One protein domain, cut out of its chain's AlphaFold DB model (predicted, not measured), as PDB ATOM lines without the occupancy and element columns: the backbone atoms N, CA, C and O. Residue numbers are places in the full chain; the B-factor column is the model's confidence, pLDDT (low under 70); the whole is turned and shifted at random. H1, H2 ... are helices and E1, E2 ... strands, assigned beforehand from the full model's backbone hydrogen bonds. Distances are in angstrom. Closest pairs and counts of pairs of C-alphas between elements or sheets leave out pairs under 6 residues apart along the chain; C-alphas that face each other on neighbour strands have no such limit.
ATOM      1  N   LEU A 204     209.542 152.812 169.037       59.56
ATOM      2  CA  LEU A 204     210.801 153.213 168.393       59.56
ATOM      3  C   LEU A 204     210.721 153.739 166.930       59.56
ATOM      4  O   LEU A 204     211.771 153.993 166.344       59.56
ATOM      5  N   GLY A 205     209.535 153.924 166.337       65.88
ATOM      6  CA  GLY A 205     209.351 154.396 164.954       65.88
ATOM      7  C   GLY A 205     209.426 153.294 163.885       65.88
ATOM      8  O   GLY A 205     209.629 152.115 164.194       65.88
ATOM      9  N   THR A 206     209.233 153.666 162.613       60.00
ATOM     10  CA  THR A 206     209.352 152.762 161.453       60.00
ATOM     11  C   THR A 206     210.826 152.497 161.155       60.00
ATOM     12  O   THR A 206     211.579 153.415 160.835       60.00
ATOM     13  N   THR A 207     211.259 151.243 161.272       61.31
ATOM     14  CA  THR A 207     212.654 150.859 161.028       61.31
ATOM     15  C   THR A 207     212.792 150.191 159.658       61.31
ATOM     16  O   THR A 207     212.115 149.207 159.380       61.31
ATOM     17  N   GLY A 208     213.658 150.728 158.789       75.94
ATOM     18  CA  GLY A 208     214.009 150.086 157.513       75.94
ATOM     19  C   GLY A 208     214.728 148.742 157.714       75.94
ATOM     20  O   GLY A 208     215.238 148.466 158.802       75.94
ATOM     21  N   GLU A 209     214.805 147.906 156.671       75.19
ATOM     22  CA  GLU A 209     215.382 146.547 156.761       75.19
ATOM     23  C   GLU A 209     216.831 146.523 157.302       75.19
ATOM     24  O   GLU A 209     217.203 145.608 158.044       75.19
ATOM     25  N   ASP A 210     217.624 147.567 157.035       81.12
ATOM     26  CA  ASP A 210     219.025 147.695 157.476       81.12
ATOM     27  C   ASP A 210     219.193 148.035 158.964       81.12
ATOM     28  O   ASP A 210     220.297 148.005 159.523       81.12
ATOM     29  N   TYR A 211     218.097 148.358 159.645       85.12
ATOM     30  CA  TYR A 211     218.137 148.822 161.022       85.12
ATOM     31  C   TYR A 211     218.318 147.670 162.021       85.12
ATOM     32  O   TYR A 211     218.954 147.814 163.070       85.12
ATOM     33  N   TRP A 212     217.803 146.484 161.692       87.12
ATOM     34  CA  TRP A 212     217.855 145.334 162.589       87.12
ATOM     35  C   TRP A 212     219.280 144.838 162.899       87.12
ATOM     36  O   TRP A 212     219.600 144.637 164.081       87.12
ATOM     37  N   PRO A 213     220.176 144.682 161.901       91.06
ATOM     38  CA  PRO A 213     221.580 144.370 162.157       91.06
ATOM     39  C   PRO A 213     222.249 145.373 163.105       91.06
ATOM     40  O   PRO A 213     223.003 144.956 163.989       91.06
ATOM     41  N   ARG A 214     221.925 146.670 162.978       91.38
ATOM     42  CA  ARG A 214     222.436 147.737 163.852       91.38
ATOM     43  C   ARG A 214     221.938 147.586 165.289       91.38
ATOM     44  O   ARG A 214     222.776 147.478 166.185       91.38
ATOM     45  N   ILE A 215     220.624 147.448 165.518       91.50
ATOM     46  CA  ILE A 215     220.062 147.189 166.865       91.50
ATOM     47  C   ILE A 215     220.745 145.974 167.504       91.50
ATOM     48  O   ILE A 215     221.172 146.014 168.661       91.50
ATOM     49  N   CYS A 216     220.877 144.879 166.748       92.62
ATOM     50  CA  CYS A 216     221.517 143.660 167.232       92.62
ATOM     51  C   CYS A 216     222.987 143.879 167.610       92.62
ATOM     52  O   CYS A 216     223.442 143.351 168.631       92.62
ATOM     53  N   ALA A 217     223.740 144.624 166.800       95.19
ATOM     54  CA  ALA A 217     225.142 144.936 167.055       95.19
ATOM     55  C   ALA A 217     225.310 145.812 168.306       95.19
ATOM     56  O   ALA A 217     226.121 145.487 169.183       95.19
ATOM     57  N   VAL A 218     224.494 146.859 168.437       95.44
ATOM     58  CA  VAL A 218     224.488 147.759 169.596       95.44
ATOM     59  C   VAL A 218     224.128 146.985 170.861       95.44
ATOM     60  O   VAL A 218     224.888 146.992 171.827       95.44
ATOM     61  N   ARG A 219     223.055 146.188 170.836       94.31
ATOM     62  CA  ARG A 219     222.642 145.360 171.977       94.31
ATOM     63  C   ARG A 219     223.709 144.348 172.396       94.31
ATOM     64  O   ARG A 219     223.943 144.168 173.593       94.31
ATOM     65  N   LYS A 220     224.370 143.681 171.442       96.06
ATOM     66  CA  LYS A 220     225.495 142.773 171.735       96.06
ATOM     67  C   LYS A 220     226.637 143.526 172.414       96.06
ATOM     68  O   LYS A 220     227.201 143.018 173.381       96.06
ATOM     69  N   THR A 221     226.948 144.729 171.940       97.19
ATOM     70  CA  THR A 221     227.993 145.586 172.513       97.19
ATOM     71  C   THR A 221     227.640 146.023 173.931       97.19
ATOM     72  O   THR A 221     228.452 145.826 174.834       97.19
ATOM     73  N   ILE A 222     226.416 146.509 174.157       96.56
ATOM     74  CA  ILE A 222     225.898 146.862 175.487       96.56
ATOM     75  C   ILE A 222     225.979 145.654 176.422       96.56
ATOM     76  O   ILE A 222     226.569 145.745 177.491       96.56
ATOM     77  N   THR A 223     225.493 144.484 175.996       96.50
ATOM     78  CA  THR A 223     225.517 143.260 176.819       96.50
ATOM     79  C   THR A 223     226.943 142.882 177.233       96.50
ATOM     80  O   THR A 223     227.182 142.555 178.393       96.50
ATOM     81  N   ARG A 224     227.917 142.952 176.312       97.81
ATOM     82  CA  ARG A 224     229.332 142.690 176.633       97.81
ATOM     83  C   ARG A 224     229.883 143.707 177.629       97.81
ATOM     84  O   ARG A 224     230.556 143.305 178.575       97.81
ATOM     85  N   LYS A 225     229.595 144.997 177.431       97.75
ATOM     86  CA  LYS A 225     230.063 146.072 178.314       97.75
ATOM     87  C   LYS A 225     229.459 145.961 179.718       97.75
ATOM     88  O   LYS A 225     230.215 146.014 180.681       97.75
ATOM     89  N   VAL A 226     228.154 145.696 179.830       97.69
ATOM     90  CA  VAL A 226     227.472 145.425 181.107       97.69
ATOM     91  C   VAL A 226     228.144 144.258 181.827       97.69
ATOM     92  O   VAL A 226     228.539 144.396 182.978       97.69
ATOM     93  N   MET A 227     228.366 143.129 181.145       96.94
ATOM     94  CA  MET A 227     229.028 141.968 181.755       96.94
ATOM     95  C   MET A 227     230.465 142.270 182.203       96.94
ATOM     96  O   MET A 227     230.875 141.822 183.274       96.94
ATOM     97  N   ALA A 228     231.226 143.036 181.417       97.62
ATOM     98  CA  ALA A 228     232.584 143.445 181.770       97.62
ATOM     99  C   ALA A 228     232.603 144.370 183.000       97.62
ATOM    100  O   ALA A 228     233.380 144.135 183.924       97.62
ATOM    101  N   GLN A 229     231.713 145.365 183.051       97.56
ATOM    102  CA  GLN A 229     231.587 146.289 184.180       97.56
ATOM    103  C   GLN A 229     231.087 145.591 185.447       97.56
ATOM    104  O   GLN A 229     231.664 145.791 186.512       97.56
ATOM    105  N   THR A 230     230.086 144.710 185.346       95.88
ATOM    106  CA  THR A 230     229.637 143.892 186.481       95.88
ATOM    107  C   THR A 230     230.775 143.023 187.009       95.88
ATOM    108  O   THR A 230     230.970 142.952 188.216       95.88
ATOM    109  N   LYS A 231     231.580 142.404 186.135       95.31
ATOM    110  CA  LYS A 231     232.737 141.602 186.562       95.31
ATOM    111  C   LYS A 231     233.828 142.456 187.221       95.31
ATOM    112  O   LYS A 231     234.464 142.004 188.168       95.31
ATOM    113  N   ALA A 232     234.049 143.684 186.749       95.19
ATOM    114  CA  ALA A 232     234.967 144.626 187.389       95.19
ATOM    115  C   ALA A 232     234.469 145.038 188.787       95.19
ATOM    116  O   ALA A 232     235.225 144.957 189.750       95.19
ATOM    117  N   ARG A 233     233.180 145.374 188.928       94.19
ATOM    118  CA  ARG A 233     232.535 145.673 190.222       94.19
ATOM    119  C   ARG A 233     232.541 144.476 191.173       94.19
ATOM    120  O   ARG A 233     232.770 144.638 192.367       94.19
ATOM    121  N   GLU A 234     232.371 143.267 190.644       90.88
ATOM    122  CA  GLU A 234     232.484 142.019 191.402       90.88
ATOM    123  C   GLU A 234     233.897 141.827 191.972       90.88
ATOM    124  O   GLU A 234     234.031 141.456 193.135       90.88
ATOM    125  N   ARG A 235     234.944 142.130 191.191       90.31
ATOM    126  CA  ARG A 235     236.344 142.096 191.657       90.31
ATOM    127  C   ARG A 235     236.642 143.148 192.725       90.31
ATOM    128  O   ARG A 235     237.442 142.878 193.608       90.31
ATOM    129  N   MET A 236     235.981 144.302 192.664       90.12
ATOM    130  CA  MET A 236     236.081 145.362 193.677       90.12
ATOM    131  C   MET A 236     235.253 145.079 194.944       90.12
ATOM    132  O   MET A 236     235.205 145.916 195.836       90.12
ATOM    133  N   GLY A 237     234.566 143.933 195.036       88.88
ATOM    134  CA  GLY A 237     233.775 143.577 196.219       88.88
ATOM    135  C   GLY A 237     232.450 144.337 196.364       88.88
ATOM    136  O   GLY A 237     231.802 144.219 197.401       88.88
ATOM    137  N   VAL A 238     231.993 145.054 195.328       90.62
ATOM    138  CA  VAL A 238     230.776 145.900 195.363       90.62
ATOM    139  C   VAL A 238     229.512 145.112 195.728       90.62
ATOM    140  O   VAL A 238     228.588 145.651 196.324       90.62
ATOM    141  N   TYR A 239     229.454 143.819 195.396       88.94
ATOM    142  CA  TYR A 239     228.306 142.953 195.709       88.94
ATOM    143  C   TYR A 239     228.526 142.088 196.960       88.94
ATOM    144  O   TYR A 239     227.936 141.010 197.072       88.94
ATOM    145  N   GLY A 240     229.401 142.542 197.858       80.62
ATOM    146  CA  GLY A 240     229.874 141.811 199.026       80.62
ATOM    147  C   GLY A 240     231.175 141.058 198.744       80.62
ATOM    148  O   GLY A 240     231.353 140.450 197.679       80.62
ATOM    149  N   LEU A 241     232.077 141.071 199.729       65.75
ATOM    150  CA  LEU A 241     233.306 140.277 199.772       65.75
ATOM    151  C   LEU A 241     232.961 138.794 199.967       65.75
ATOM    152  O   LEU A 241     233.189 138.199 201.008       65.75
ATOM    153  N   TYR A 242     232.414 138.170 198.927       62.38
ATOM    154  CA  TYR A 242     232.382 136.713 198.795       62.38
ATOM    155  C   TYR A 242     233.626 136.252 198.032       62.38
ATOM    156  O   TYR A 242     233.578 135.376 197.171       62.38
ATOM    157  N   ILE A 243     234.768 136.886 198.283       53.34
ATOM    158  CA  ILE A 243     236.003 136.152 198.091       53.34
ATOM    159  C   ILE A 243     236.007 135.266 199.322       53.34
ATOM    160  O   ILE A 243     236.227 135.739 200.433       53.34
ATOM    161  N   ALA A 244     235.714 133.981 199.130       50.69
ATOM    162  CA  ALA A 244     236.388 133.006 199.953       50.69
ATOM    163  C   ALA A 244     237.870 133.281 199.706       50.69
ATOM    164  O   ALA A 244     238.456 132.746 198.762       50.69
ATOM    165  N   THR A 245     238.458 134.206 200.473       56.97
ATOM    166  CA  THR A 245     239.900 134.223 200.640       56.97
ATOM    167  C   THR A 245     240.239 132.774 200.947       56.97
ATOM    168  O   THR A 245     239.437 132.078 201.580       56.97
ATOM    169  N   LYS A 246     241.346 132.256 200.418       59.38
ATOM    170  CA  LYS A 246     241.734 130.856 200.664       59.38
ATOM    171  C   LYS A 246     241.546 130.515 202.162       59.38
ATOM    172  O   LYS A 246     240.814 129.591 202.492       59.38
ATOM    173  N   GLN A 247     241.915 131.481 203.008       61.03
ATOM    174  CA  GLN A 247     241.625 131.589 204.440       61.03
ATOM    175  C   GLN A 247     240.155 131.401 204.879       61.03
ATOM    176  O   GLN A 247     239.911 130.625 205.789       61.03
ATOM    177  N   ALA A 248     239.153 132.060 204.287       63.19
ATOM    178  CA  ALA A 248     237.742 131.866 204.663       63.19
ATOM    179  C   ALA A 248     237.193 130.483 204.253       63.19
ATOM    180  O   ALA A 248     236.293 129.950 204.908       63.19
ATOM    181  N   ARG A 249     237.743 129.888 203.182       64.06
ATOM    182  CA  ARG A 249     237.493 128.482 202.821       64.06
ATOM    183  C   ARG A 249     238.102 127.545 203.862       64.06
ATOM    184  O   ARG A 249     237.412 126.636 204.318       64.06
ATOM    185  N   ASP A 250     239.334 127.829 204.271       69.56
ATOM    186  CA  ASP A 250     240.072 127.048 205.267       69.56
ATOM    187  C   ASP A 250     239.422 127.153 206.662       69.56
ATOM    188  O   ASP A 250     239.327 126.164 207.384       69.56
ATOM    189  N   GLN A 251     238.860 128.315 207.012       70.75
ATOM    190  CA  GLN A 251     238.209 128.572 208.304       70.75
ATOM    191  C   GLN A 251     236.784 128.005 208.436       70.75
ATOM    192  O   GLN A 251     236.179 128.141 209.499       70.75
ATOM    193  N   LYS A 252     236.211 127.379 207.391       72.88
ATOM    194  CA  LYS A 252     234.841 126.812 207.405       72.88
ATOM    195  C   LYS A 252     233.794 127.747 208.047       72.88
ATOM    196  O   LYS A 252     232.896 127.291 208.760       72.88
ATOM    197  N   LEU A 253     233.884 129.057 207.797       69.25
ATOM    198  CA  LEU A 253     232.944 130.036 208.351       69.25
ATOM    199  C   LEU A 253     231.517 129.725 207.868       69.25
ATOM    200  O   LEU A 253     231.182 129.873 206.691       69.25
ATOM    201  N   LYS A 254     230.667 129.265 208.798       75.62
ATOM    202  CA  LYS A 254     229.259 128.902 208.540       75.62
ATOM    203  C   LYS A 254     228.368 130.127 208.277       75.62
ATOM    204  O   LYS A 254     227.288 129.981 207.700       75.62
ATOM    205  N   TYR A 255     228.829 131.317 208.659       80.50
ATOM    206  CA  TYR A 255     228.047 132.551 208.676       80.50
ATOM    207  C   TYR A 255     228.814 133.731 208.074       80.50
ATOM    208  O   TYR A 255     230.016 133.865 208.287       80.50
ATOM    209  N   TYR A 256     228.093 134.587 207.350       82.12
ATOM    210  CA  TYR A 256     228.593 135.786 206.672       82.12
ATOM    211  C   TYR A 256     227.842 137.003 207.196       82.12
ATOM    212  O   TYR A 256     226.670 136.880 207.542       82.12
ATOM    213  N   ASP A 257     228.485 138.163 207.245       80.69
ATOM    214  CA  ASP A 257     227.782 139.407 207.556       80.69
ATOM    215  C   ASP A 257     226.945 139.860 206.355       80.69
ATOM    216  O   ASP A 257     227.400 139.825 205.208       80.69
ATOM    217  N   ASP A 258     225.697 140.236 206.622       78.44
ATOM    218  CA  ASP A 258     224.792 140.802 205.628       78.44
ATOM    219  C   ASP A 258     225.314 142.188 205.199       78.44
ATOM    220  O   ASP A 258     225.431 143.082 206.043       78.44
ATOM    221  N   PRO A 259     225.629 142.408 203.907       75.31
ATOM    222  CA  PRO A 259     226.150 143.692 203.438       75.31
ATOM    223  C   PRO A 259     225.150 144.844 203.612       75.31
ATOM    224  O   PRO A 259     225.560 146.001 203.602       75.31
ATOM    225  N   ASN A 260     223.856 144.544 203.757       80.94
ATOM    226  CA  ASN A 260     222.812 145.543 203.962       80.94
ATOM    227  C   ASN A 260     222.491 145.777 205.444       80.94
ATOM    228  O   ASN A 260     221.814 146.753 205.765       80.94
ATOM    229  N   ASN A 261     222.922 144.887 206.342       84.69
ATOM    230  CA  ASN A 261     222.625 144.984 207.766       84.69
ATOM    231  C   ASN A 261     223.823 144.505 208.609       84.69
ATOM    232  O   ASN A 261     223.909 143.312 208.934       84.69
ATOM    233  N   PRO A 262     224.765 145.408 208.948       82.69
ATOM    234  CA  PRO A 262     225.973 145.038 209.675       82.69
ATOM    235  C   PRO A 262     225.621 144.389 211.022       82.69
ATOM    236  O   PRO A 262     224.810 144.905 211.784       82.69
ATOM    237  N   GLY A 263     226.222 143.229 211.302       85.81
ATOM    238  CA  GLY A 263     225.979 142.438 212.518       85.81
ATOM    239  C   GLY A 263     224.979 141.291 212.349       85.81
ATOM    240  O   GLY A 263     224.963 140.364 213.161       85.81
ATOM    241  N   LYS A 264     224.186 141.273 211.268       89.12
ATOM    242  CA  LYS A 264     223.310 140.137 210.971       89.12
ATOM    243  C   LYS A 264     224.086 139.031 210.260       89.12
ATOM    244  O   LYS A 264     224.485 139.166 209.105       89.12
ATOM    245  N   LYS A 265     224.230 137.889 210.934       88.19
ATOM    246  CA  LYS A 265     224.834 136.679 210.372       88.19
ATOM    247  C   LYS A 265     223.848 135.958 209.445       88.19
ATOM    248  O   LYS A 265     222.821 135.443 209.882       88.19
ATOM    249  N   ILE A 266     224.165 135.895 208.156       88.94
ATOM    250  CA  ILE A 266     223.418 135.158 207.133       88.94
ATOM    251  C   ILE A 266     224.153 133.881 206.724       88.94
ATOM    252  O   ILE A 266     225.382 133.804 206.716       88.94
ATOM    253  N   SER A 267     223.387 132.849 206.366       89.31
ATOM    254  CA  SER A 267     223.963 131.603 205.850       89.31
ATOM    255  C   SER A 267     224.704 131.837 204.526       89.31
ATOM    256  O   SER A 267     224.312 132.690 203.725       89.31
ATOM    257  N   LEU A 268     225.704 131.000 204.236       85.06
ATOM    258  CA  LEU A 268     226.432 130.963 202.958       85.06
ATOM    259  C   LEU A 268     225.493 130.977 201.735       85.06
ATOM    260  O   LEU A 268     225.690 131.713 200.763       85.06
ATOM    261  N   LYS A 269     224.433 130.159 201.785       88.75
ATOM    262  CA  LYS A 269     223.447 130.036 200.704       88.75
ATOM    263  C   LYS A 269     222.652 131.331 200.532       88.75
ATOM    264  O   LYS A 269     222.444 131.753 199.393       88.75
ATOM    265  N   SER A 270     222.243 131.962 201.633       88.69
ATOM    266  CA  SER A 270     221.537 133.248 201.623       88.69
ATOM    267  C   SER A 270     222.419 134.360 201.050       88.69
ATOM    268  O   SER A 270     221.996 135.027 200.107       88.69
ATOM    269  N   ALA A 271     223.674 134.465 201.502       86.25
ATOM    270  CA  ALA A 271     224.647 135.438 200.996       86.25
ATOM    271  C   ALA A 271     224.886 135.285 199.483       86.25
ATOM    272  O   ALA A 271     224.872 136.260 198.729       86.25
ATOM    273  N   LYS A 272     225.009 134.045 198.988       89.12
ATOM    274  CA  LYS A 272     225.139 133.767 197.547       89.12
ATOM    275  C   LYS A 272     223.900 134.197 196.754       89.12
ATOM    276  O   LYS A 272     224.029 134.693 195.632       89.12
ATOM    277  N   ILE A 273     222.699 133.985 197.296       91.12
ATOM    278  CA  ILE A 273     221.440 134.400 196.656       91.12
ATOM    279  C   ILE A 273     221.353 135.927 196.590       91.12
ATOM    280  O   ILE A 273     220.997 136.463 195.540       91.12
ATOM    281  N   GLU A 274     221.702 136.610 197.672       88.81
ATOM    282  CA  GLU A 274     221.684 138.067 197.765       88.81
ATOM    283  C   GLU A 274     222.712 138.718 196.840       88.81
ATOM    284  O   GLU A 274     222.357 139.583 196.043       88.81
ATOM    285  N   ARG A 275     223.939 138.195 196.801       89.19
ATOM    286  CA  ARG A 275     224.958 138.586 195.818       89.19
ATOM    287  C   ARG A 275     224.442 138.466 194.387       89.19
ATOM    288  O   ARG A 275     224.541 139.405 193.603       89.19
ATOM    289  N   GLN A 276     223.841 137.325 194.036       93.31
ATOM    290  CA  GLN A 276     223.247 137.135 192.708       93.31
ATOM    291  C   GLN A 276     222.101 138.118 192.434       93.31
ATOM    292  O   GLN A 276     221.919 138.537 191.290       93.31
ATOM    293  N   LYS A 277     221.309 138.470 193.452       94.31
ATOM    294  CA  LYS A 277     220.237 139.466 193.346       94.31
ATOM    295  C   LYS A 277     220.825 140.853 193.072       94.31
ATOM    296  O   LYS A 277     220.404 141.483 192.104       94.31
ATOM    297  N   ASN A 278     221.838 141.267 193.830       92.00
ATOM    298  CA  ASN A 278     222.509 142.559 193.680       92.00
ATOM    299  C   ASN A 278     223.213 142.676 192.322       92.00
ATOM    300  O   ASN A 278     223.024 143.671 191.626       92.00
ATOM    301  N   MET A 279     223.897 141.618 191.867       94.62
ATOM    302  CA  MET A 279     224.482 141.565 190.521       94.62
ATOM    303  C   MET A 279     223.432 141.753 189.420       94.62
ATOM    304  O   MET A 279     223.674 142.478 188.464       94.62
ATOM    305  N   ARG A 280     222.253 141.123 189.530       95.94
ATOM    306  CA  ARG A 280     221.178 141.278 188.529       95.94
ATOM    307  C   ARG A 280     220.576 142.678 188.534       95.94
ATOM    308  O   ARG A 280     220.244 143.189 187.469       95.94
ATOM    309  N   ILE A 281     220.403 143.269 189.717       95.00
ATOM    310  CA  ILE A 281     219.919 144.647 189.859       95.00
ATOM    311  C   ILE A 281     220.910 145.599 189.190       95.00
ATOM    312  O   ILE A 281     220.499 146.439 188.396       95.00
ATOM    313  N   ASP A 282     222.205 145.423 189.442       95.19
ATOM    314  CA  ASP A 282     223.232 146.292 188.880       95.19
ATOM    315  C   ASP A 282     223.428 146.093 187.373       95.19
ATOM    316  O   ASP A 282     223.493 147.062 186.627       95.19
ATOM    317  N   GLN A 283     223.400 144.845 186.889       97.00
ATOM    318  CA  GLN A 283     223.356 144.549 185.451       97.00
ATOM    319  C   GLN A 283     222.178 145.243 184.768       97.00
ATOM    320  O   GLN A 283     222.320 145.758 183.658       97.00
ATOM    321  N   LYS A 284     221.010 145.267 185.423       96.38
ATOM    322  CA  LYS A 284     219.833 145.962 184.905       96.38
ATOM    323  C   LYS A 284     220.064 147.474 184.863       96.38
ATOM    324  O   LYS A 284     219.805 148.052 183.817       96.38
ATOM    325  N   LYS A 285     220.587 148.087 185.932       96.62
ATOM    326  CA  LYS A 285     220.898 149.531 185.979       96.62
ATOM    327  C   LYS A 285     221.922 149.939 184.915       96.62
ATOM    328  O   LYS A 285     221.645 150.821 184.114       96.62
ATOM    329  N   LEU A 286     223.041 149.218 184.812       97.62
ATOM    330  CA  LEU A 286     224.054 149.453 183.776       97.62
ATOM    331  C   LEU A 286     223.477 149.298 182.364       97.62
ATOM    332  O   LEU A 286     223.780 150.083 181.469       97.62
ATOM    333  N   SER A 287     222.615 148.299 182.151       96.56
ATOM    334  CA  SER A 287     221.922 148.131 180.872       96.56
ATOM    335  C   SER A 287     220.973 149.295 180.573       96.56
ATOM    336  O   SER A 287     220.867 149.678 179.413       96.56
ATOM    337  N   GLN A 288     220.282 149.842 181.579       96.38
ATOM    338  CA  GLN A 288     219.402 151.006 181.436       96.38
ATOM    339  C   GLN A 288     220.185 152.245 181.002       96.38
ATOM    340  O   GLN A 288     219.843 152.857 179.993       96.38
ATOM    341  N   GLU A 289     221.271 152.552 181.711       97.06
ATOM    342  CA  GLU A 289     222.149 153.689 181.417       97.06
ATOM    343  C   GLU A 289     222.771 153.576 180.021       97.06
ATOM    344  O   GLU A 289     222.702 154.511 179.230       97.06
ATOM    345  N   MET A 290     223.302 152.402 179.663       97.44
ATOM    346  CA  MET A 290     223.915 152.195 178.349       97.44
ATOM    347  C   MET A 290     222.919 152.246 177.191       97.44
ATOM    348  O   MET A 290     223.289 152.658 176.093       97.44
ATOM    349  N   ILE A 291     221.678 151.803 177.408       95.81
ATOM    350  CA  ILE A 291     220.616 151.930 176.405       95.81
ATOM    351  C   ILE A 291     220.231 153.401 176.237       95.81
ATOM    352  O   ILE A 291     220.102 153.846 175.099       95.81
ATOM    353  N   ALA A 292     220.121 154.162 177.331       96.44
ATOM    354  CA  ALA A 292     219.867 155.599 177.267       96.44
ATOM    355  C   ALA A 292     220.980 156.341 176.515       96.44
ATOM    356  O   ALA A 292     220.696 157.094 175.587       96.44
ATOM    357  N   ASP A 293     222.244 156.051 176.826       97.31
ATOM    358  CA  ASP A 293     223.387 156.651 176.136       97.31
ATOM    359  C   ASP A 293     223.419 156.282 174.642       97.31
ATOM    360  O   ASP A 293     223.762 157.116 173.808       97.31
ATOM    361  N   ALA A 294     223.057 155.046 174.283       96.56
ATOM    362  CA  ALA A 294     222.973 154.616 172.886       96.56
ATOM    363  C   ALA A 294     221.823 155.302 172.127       96.56
ATOM    364  O   ALA A 294     221.980 155.635 170.956       96.56
ATOM    365  N   MET A 295     220.685 155.556 172.780       95.19
ATOM    366  CA  MET A 295     219.583 156.324 172.187       95.19
ATOM    367  C   MET A 295     219.960 157.795 171.978       95.19
ATOM    368  O   MET A 295     219.689 158.340 170.913       95.19
ATOM    369  N   LEU A 296     220.638 158.420 172.945       96.12
ATOM    370  CA  LEU A 296     221.103 159.809 172.827       96.12
ATOM    371  C   LEU A 296     222.182 159.982 171.750       96.12
ATOM    372  O   LEU A 296     222.233 161.013 171.089       96.12
ATOM    373  N   LYS A 297     223.022 158.964 171.539       96.44
ATOM    374  CA  LYS A 297     224.022 158.943 170.456       96.44
ATOM    375  C   LYS A 297     223.429 158.678 169.071       96.44
ATOM    376  O   LYS A 297     224.149 158.796 168.087       96.44
ATOM    377  N   GLY A 298     222.157 158.284 168.987       94.38
ATOM    378  CA  GLY A 298     221.520 157.868 167.735       94.38
ATOM    379  C   GLY A 298     221.881 156.448 167.276       94.38
ATOM    380  O   GLY A 298     221.512 156.051 166.171       94.38
ATOM    381  N   ASP A 299     222.558 155.655 168.114       93.69
ATOM    382  CA  ASP A 299     222.833 154.234 167.848       93.69
ATOM    383  C   ASP A 299     221.553 153.379 167.943       93.69
ATOM    384  O   ASP A 299     221.440 152.323 167.314       93.69
ATOM    385  N   LEU A 300     220.586 153.826 168.753       93.38
ATOM    386  CA  LEU A 300     219.237 153.269 168.876       93.38
ATOM    387  C   LEU A 300     218.189 154.336 168.519       93.38
ATOM    388  O   LEU A 300     218.464 155.524 168.687       93.38
ATOM    389  N   PRO A 301     216.980 153.952 168.068       91.19
ATOM    390  CA  PRO A 301     215.978 154.917 167.640       91.19
ATOM    391  C   PRO A 301     215.483 155.717 168.834       91.19
ATOM    392  O   PRO A 301     215.015 155.132 169.810       91.19
ATOM    393  N   ASN A 302     215.506 157.042 168.725       91.19
ATOM    394  CA  ASN A 302     214.891 157.943 169.693       91.19
ATOM    395  C   ASN A 302     213.813 158.805 169.020       91.19
ATOM    396  O   ASN A 302     213.937 160.014 168.907       91.19
ATOM    397  N   HIS A 303     212.760 158.154 168.533       77.56
ATOM    398  CA  HIS A 303     211.629 158.767 167.821       77.56
ATOM    399  C   HIS A 303     210.985 159.988 168.510       77.56
ATOM    400  O   HIS A 303     210.515 160.883 167.820       77.56
ATOM    401  N   ALA A 304     210.940 160.026 169.843       88.50
ATOM    402  CA  ALA A 304     210.301 161.097 170.605       88.50
ATOM    403  C   ALA A 304     211.305 162.128 171.146       88.50
ATOM    404  O   ALA A 304     210.922 162.971 171.952       88.50
ATOM    405  N   ASN A 305     212.579 162.047 170.733       92.44
ATOM    406  CA  ASN A 305     213.673 162.880 171.243       92.44
ATOM    407  C   ASN A 305     213.710 162.942 172.780       92.44
ATOM    408  O   ASN A 305     213.994 163.987 173.358       92.44
ATOM    409  N   TRP A 306     213.420 161.817 173.442       95.50
ATOM    410  CA  TRP A 306     213.380 161.759 174.897       95.50
ATOM    411  C   TRP A 306     214.725 162.147 175.499       95.50
ATOM    412  O   TRP A 306     215.785 161.702 175.036       95.50
ATOM    413  N   SER A 307     214.657 162.926 176.571       97.12
ATOM    414  CA  SER A 307     215.781 163.213 177.448       97.12
ATOM    415  C   SER A 307     216.272 161.942 178.150       97.12
ATOM    416  O   SER A 307     215.587 160.915 178.213       97.12
ATOM    417  N   ARG A 308     217.482 161.994 178.722       96.62
ATOM    418  CA  ARG A 308     218.072 160.851 179.439       96.62
ATOM    419  C   ARG A 308     217.153 160.325 180.547       96.62
ATOM    420  O   ARG A 308     217.019 159.115 180.709       96.62
ATOM    421  N   GLU A 309     216.528 161.231 181.290       96.62
ATOM    422  CA  GLU A 309     215.655 160.912 182.423       96.62
ATOM    423  C   GLU A 309     214.353 160.253 181.961       96.62
ATOM    424  O   GLU A 309     213.953 159.220 182.504       96.62
ATOM    425  N   GLU A 310     213.750 160.766 180.889       96.19
ATOM    426  CA  GLU A 310     212.552 160.185 180.278       96.19
ATOM    427  C   GLU A 310     212.817 158.789 179.705       96.19
ATOM    428  O   GLU A 310     211.977 157.895 179.843       96.19
ATOM    429  N   ILE A 311     213.994 158.560 179.110       95.38
ATOM    430  CA  ILE A 311     214.395 157.230 178.627       95.38
ATOM    431  C   ILE A 311     214.490 156.241 179.796       95.38
ATOM    432  O   ILE A 311     214.006 155.108 179.693       95.38
ATOM    433  N   LEU A 312     215.091 156.649 180.916       95.44
ATOM    434  CA  LEU A 312     215.207 155.805 182.107       95.44
ATOM    435  C   LEU A 312     213.833 155.510 182.726       95.44
ATOM    436  O   LEU A 312     213.558 154.351 183.059       95.44
ATOM    437  N   ALA A 313     212.950 156.511 182.806       95.88
ATOM    438  CA  ALA A 313     211.578 156.352 183.286       95.88
ATOM    439  C   ALA A 313     210.769 155.382 182.402       95.88
ATOM    440  O   ALA A 313     210.079 154.490 182.903       95.88
ATOM    441  N   ASN A 314     210.931 155.474 181.079       94.44
ATOM    442  CA  ASN A 314     210.220 154.649 180.100       94.44
ATOM    443  C   ASN A 314     210.935 153.342 179.720       94.44
ATOM    444  O   ASN A 314     210.472 152.607 178.840       94.44
ATOM    445  N   TYR A 315     212.027 152.987 180.402       93.56
ATOM    446  CA  TYR A 315     212.874 151.852 180.031       93.56
ATOM    447  C   TYR A 315     212.115 150.530 179.858       93.56
ATOM    448  O   TYR A 315     212.404 149.746 178.955       93.56
ATOM    449  N   THR A 316     211.130 150.251 180.716       92.62
ATOM    450  CA  THR A 316     210.382 148.986 180.639       92.62
ATOM    451  C   THR A 316     209.574 148.863 179.346       92.62
ATOM    452  O   THR A 316     209.446 147.760 178.807       92.62
ATOM    453  N   ASN A 317     209.072 149.982 178.818       91.50
ATOM    454  CA  ASN A 317     208.360 150.040 177.546       91.50
ATOM    455  C   ASN A 317     209.334 149.878 176.377       91.50
ATOM    456  O   ASN A 317     209.066 149.092 175.468       91.50
ATOM    457  N   ILE A 318     210.506 150.512 176.459       89.44
ATOM    458  CA  ILE A 318     211.593 150.362 175.480       89.44
ATOM    459  C   ILE A 318     212.061 148.900 175.412       89.44
ATOM    460  O   ILE A 318     212.147 148.318 174.332       89.44
ATOM    461  N   GLU A 319     212.283 148.244 176.554       90.50
ATOM    462  CA  GLU A 319     212.699 146.838 176.605       90.50
ATOM    463  C   GLU A 319     211.630 145.901 176.011       90.50
ATOM    464  O   GLU A 319     211.951 144.941 175.299       90.50
ATOM    465  N   LYS A 320     210.344 146.167 176.284       91.00
ATOM    466  CA  LYS A 320     209.225 145.433 175.673       91.00
ATOM    467  C   LYS A 320     209.182 145.643 174.159       91.00
ATOM    468  O   LYS A 320     208.978 144.658 173.446       91.00
ATOM    469  N   ALA A 321     209.405 146.868 173.683       88.00
ATOM    470  CA  ALA A 321     209.459 147.196 172.260       88.00
ATOM    471  C   ALA A 321     210.609 146.451 171.568       88.00
ATOM    472  O   ALA A 321     210.359 145.712 170.620       88.00
ATOM    473  N   ILE A 322     211.831 146.500 172.110       87.56
ATOM    474  CA  ILE A 322     212.988 145.753 171.580       87.56
ATOM    475  C   ILE A 322     212.674 144.249 171.482       87.56
ATOM    476  O   ILE A 322     212.910 143.629 170.446       87.56
ATOM    477  N   LYS A 323     212.063 143.657 172.519       89.56
ATOM    478  CA  LYS A 323     211.645 142.239 172.509       89.56
ATOM    479  C   LYS A 323     210.513 141.938 171.522       89.56
ATOM    480  O   LYS A 323     210.337 140.782 171.128       89.56
ATOM    481  N   ALA A 324     209.662 142.907 171.199       87.81
ATOM    482  CA  ALA A 324     208.639 142.747 170.170       87.81
ATOM    483  C   ALA A 324     209.284 142.716 168.780       87.81
ATOM    484  O   ALA A 324     208.992 141.801 168.012       87.81
ATOM    485  N   ILE A 325     210.237 143.618 168.522       84.94
ATOM    486  CA  ILE A 325     211.001 143.653 167.270       84.94
ATOM    487  C   ILE A 325     211.825 142.359 167.107       84.94
ATOM    488  O   ILE A 325     211.753 141.736 166.051       84.94
ATOM    489  N   ASP A 326     212.492 141.865 168.167       87.06
ATOM    490  CA  ASP A 326     213.190 140.557 168.169       87.06
ATOM    491  C   ASP A 326     212.284 139.418 167.679       87.06
ATOM    492  O   ASP A 326     212.669 138.598 166.839       87.06
ATOM    493  N   ARG A 327     211.071 139.341 168.239       89.44
ATOM    494  CA  ARG A 327     210.107 138.281 167.922       89.44
ATOM    495  C   ARG A 327     209.613 138.392 166.488       89.44
ATOM    496  O   ARG A 327     209.516 137.373 165.809       89.44
TER     497      ARG A 327
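This is residues 204 to 327 of the 483 residues of the protein "G-patch domain-containing protein" of Bimuria novae-zelandiae CBS 107.79 (UniProt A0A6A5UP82). Two long helices, H1 and H3, run opposite ways and cross as a slanting X, and together they make the body of a rod. At one end of the rod sit a small two-stranded hairpin, E1 and E2, which joins the beginning of H3, and the short helix H2, whose residues 246 to 250 stick out within the free stretch 245 to 251; towards the other end, H4 packs on residues 288 to 296 of H3, and H5 stands about perpendicular to H3. The printed part has 124 residues, with five named helices and two named strands in the order H1, H2, E1, E2, H3, H4, H5; the sheet, order E1 - E2, is antiparallel. The class is mostly helix. The whole is loose, with a radius of gyration of the C-alphas of 19.2 A and spans of 60 by 25 by 24 A.

H1, residues 211 to 235, touches H3, residues 268 to 296, with the C-alphas of Val 226 and Leu 286 closest at 5.9 A. The two run opposite ways at a steep tilt of 41 degrees, and their centres are 12.3 A apart. H2, residues 246 to 250, touches no helix and is apart from H1 and from H3; residues 245 to 251, of which 246 to 250 belong to H2, stand free. E1, residues 255 to 258, and E2, residues 261 to 267, form a hairpin of antiparallel neighbours, with 141 degrees between their directions. Across it, N 256 and O 266 are 2.9 A apart and N 266 and O 256 are 2.8 A apart, both within hydrogen-bond range. The closest C-alphas of E1 and H3 are those of Tyr 255 and Leu 268, at 6.2 A. H1 is apart from both E1 and E2. H4, residues 308 to 313, touches H3 with residues 288 to 296 of H3 alone; the closest C-alphas are those of Ala 292 and Ile 311, at 5.9 A. Their lines stand at a steep tilt of 49 degrees, opposite ways. H5, residues 315 to 327, is close to H3 but not clearly touching it: the closest C-alphas, those of Gln 288 and Tyr 315, are 6.7 A apart, and the lines are about perpendicular at 84 degrees. H5 and H1 are near each other, with 8 pairs of C-alphas within 10 A. H4 and H5 meet only through their link. In H1, H2, H3, H4 and H5 every O i to N i+4 pair is within hydrogen-bond range.

H1 begins at C-alpha 211, (218.137, 148.822, 161.022), and measures 36.3 A to C-alpha 235. H2 has five residues, 246 to 250, and measures 6.2 A. E1 runs from 255 to 258 over 9.4 A, and E2 from 261 to 267 over 13.6 A. H3, the longest helix with 29 residues, begins at C-alpha 268, (226.432, 130.963, 202.958), and measures 42.1 A to C-alpha 296. H4, from 308 to 313, measures 8.8 A. H5 measures 18.4 A and ends at C-alpha 327, (210.107, 138.281, 167.922).

The two C-alphas farthest apart are those of Gly 208 and Gln 251, at 60.2 A, while the first and last printed C-alphas, Leu 204 and Arg 327, are 15.0 A apart. The printed part has no cut. The link from H3 to H4 is long, with 11 residues; the link from H1 to H2, with 10 residues, is short but not tight. The links H2 to E1, E1 to E2, E2 to H3 and H4 to H5 are tight. The mean pLDDT of the printed part is 87.3; it is under 70 at residues 204 to 207, 241 to 250 and 253, and H2 has a mean of 63.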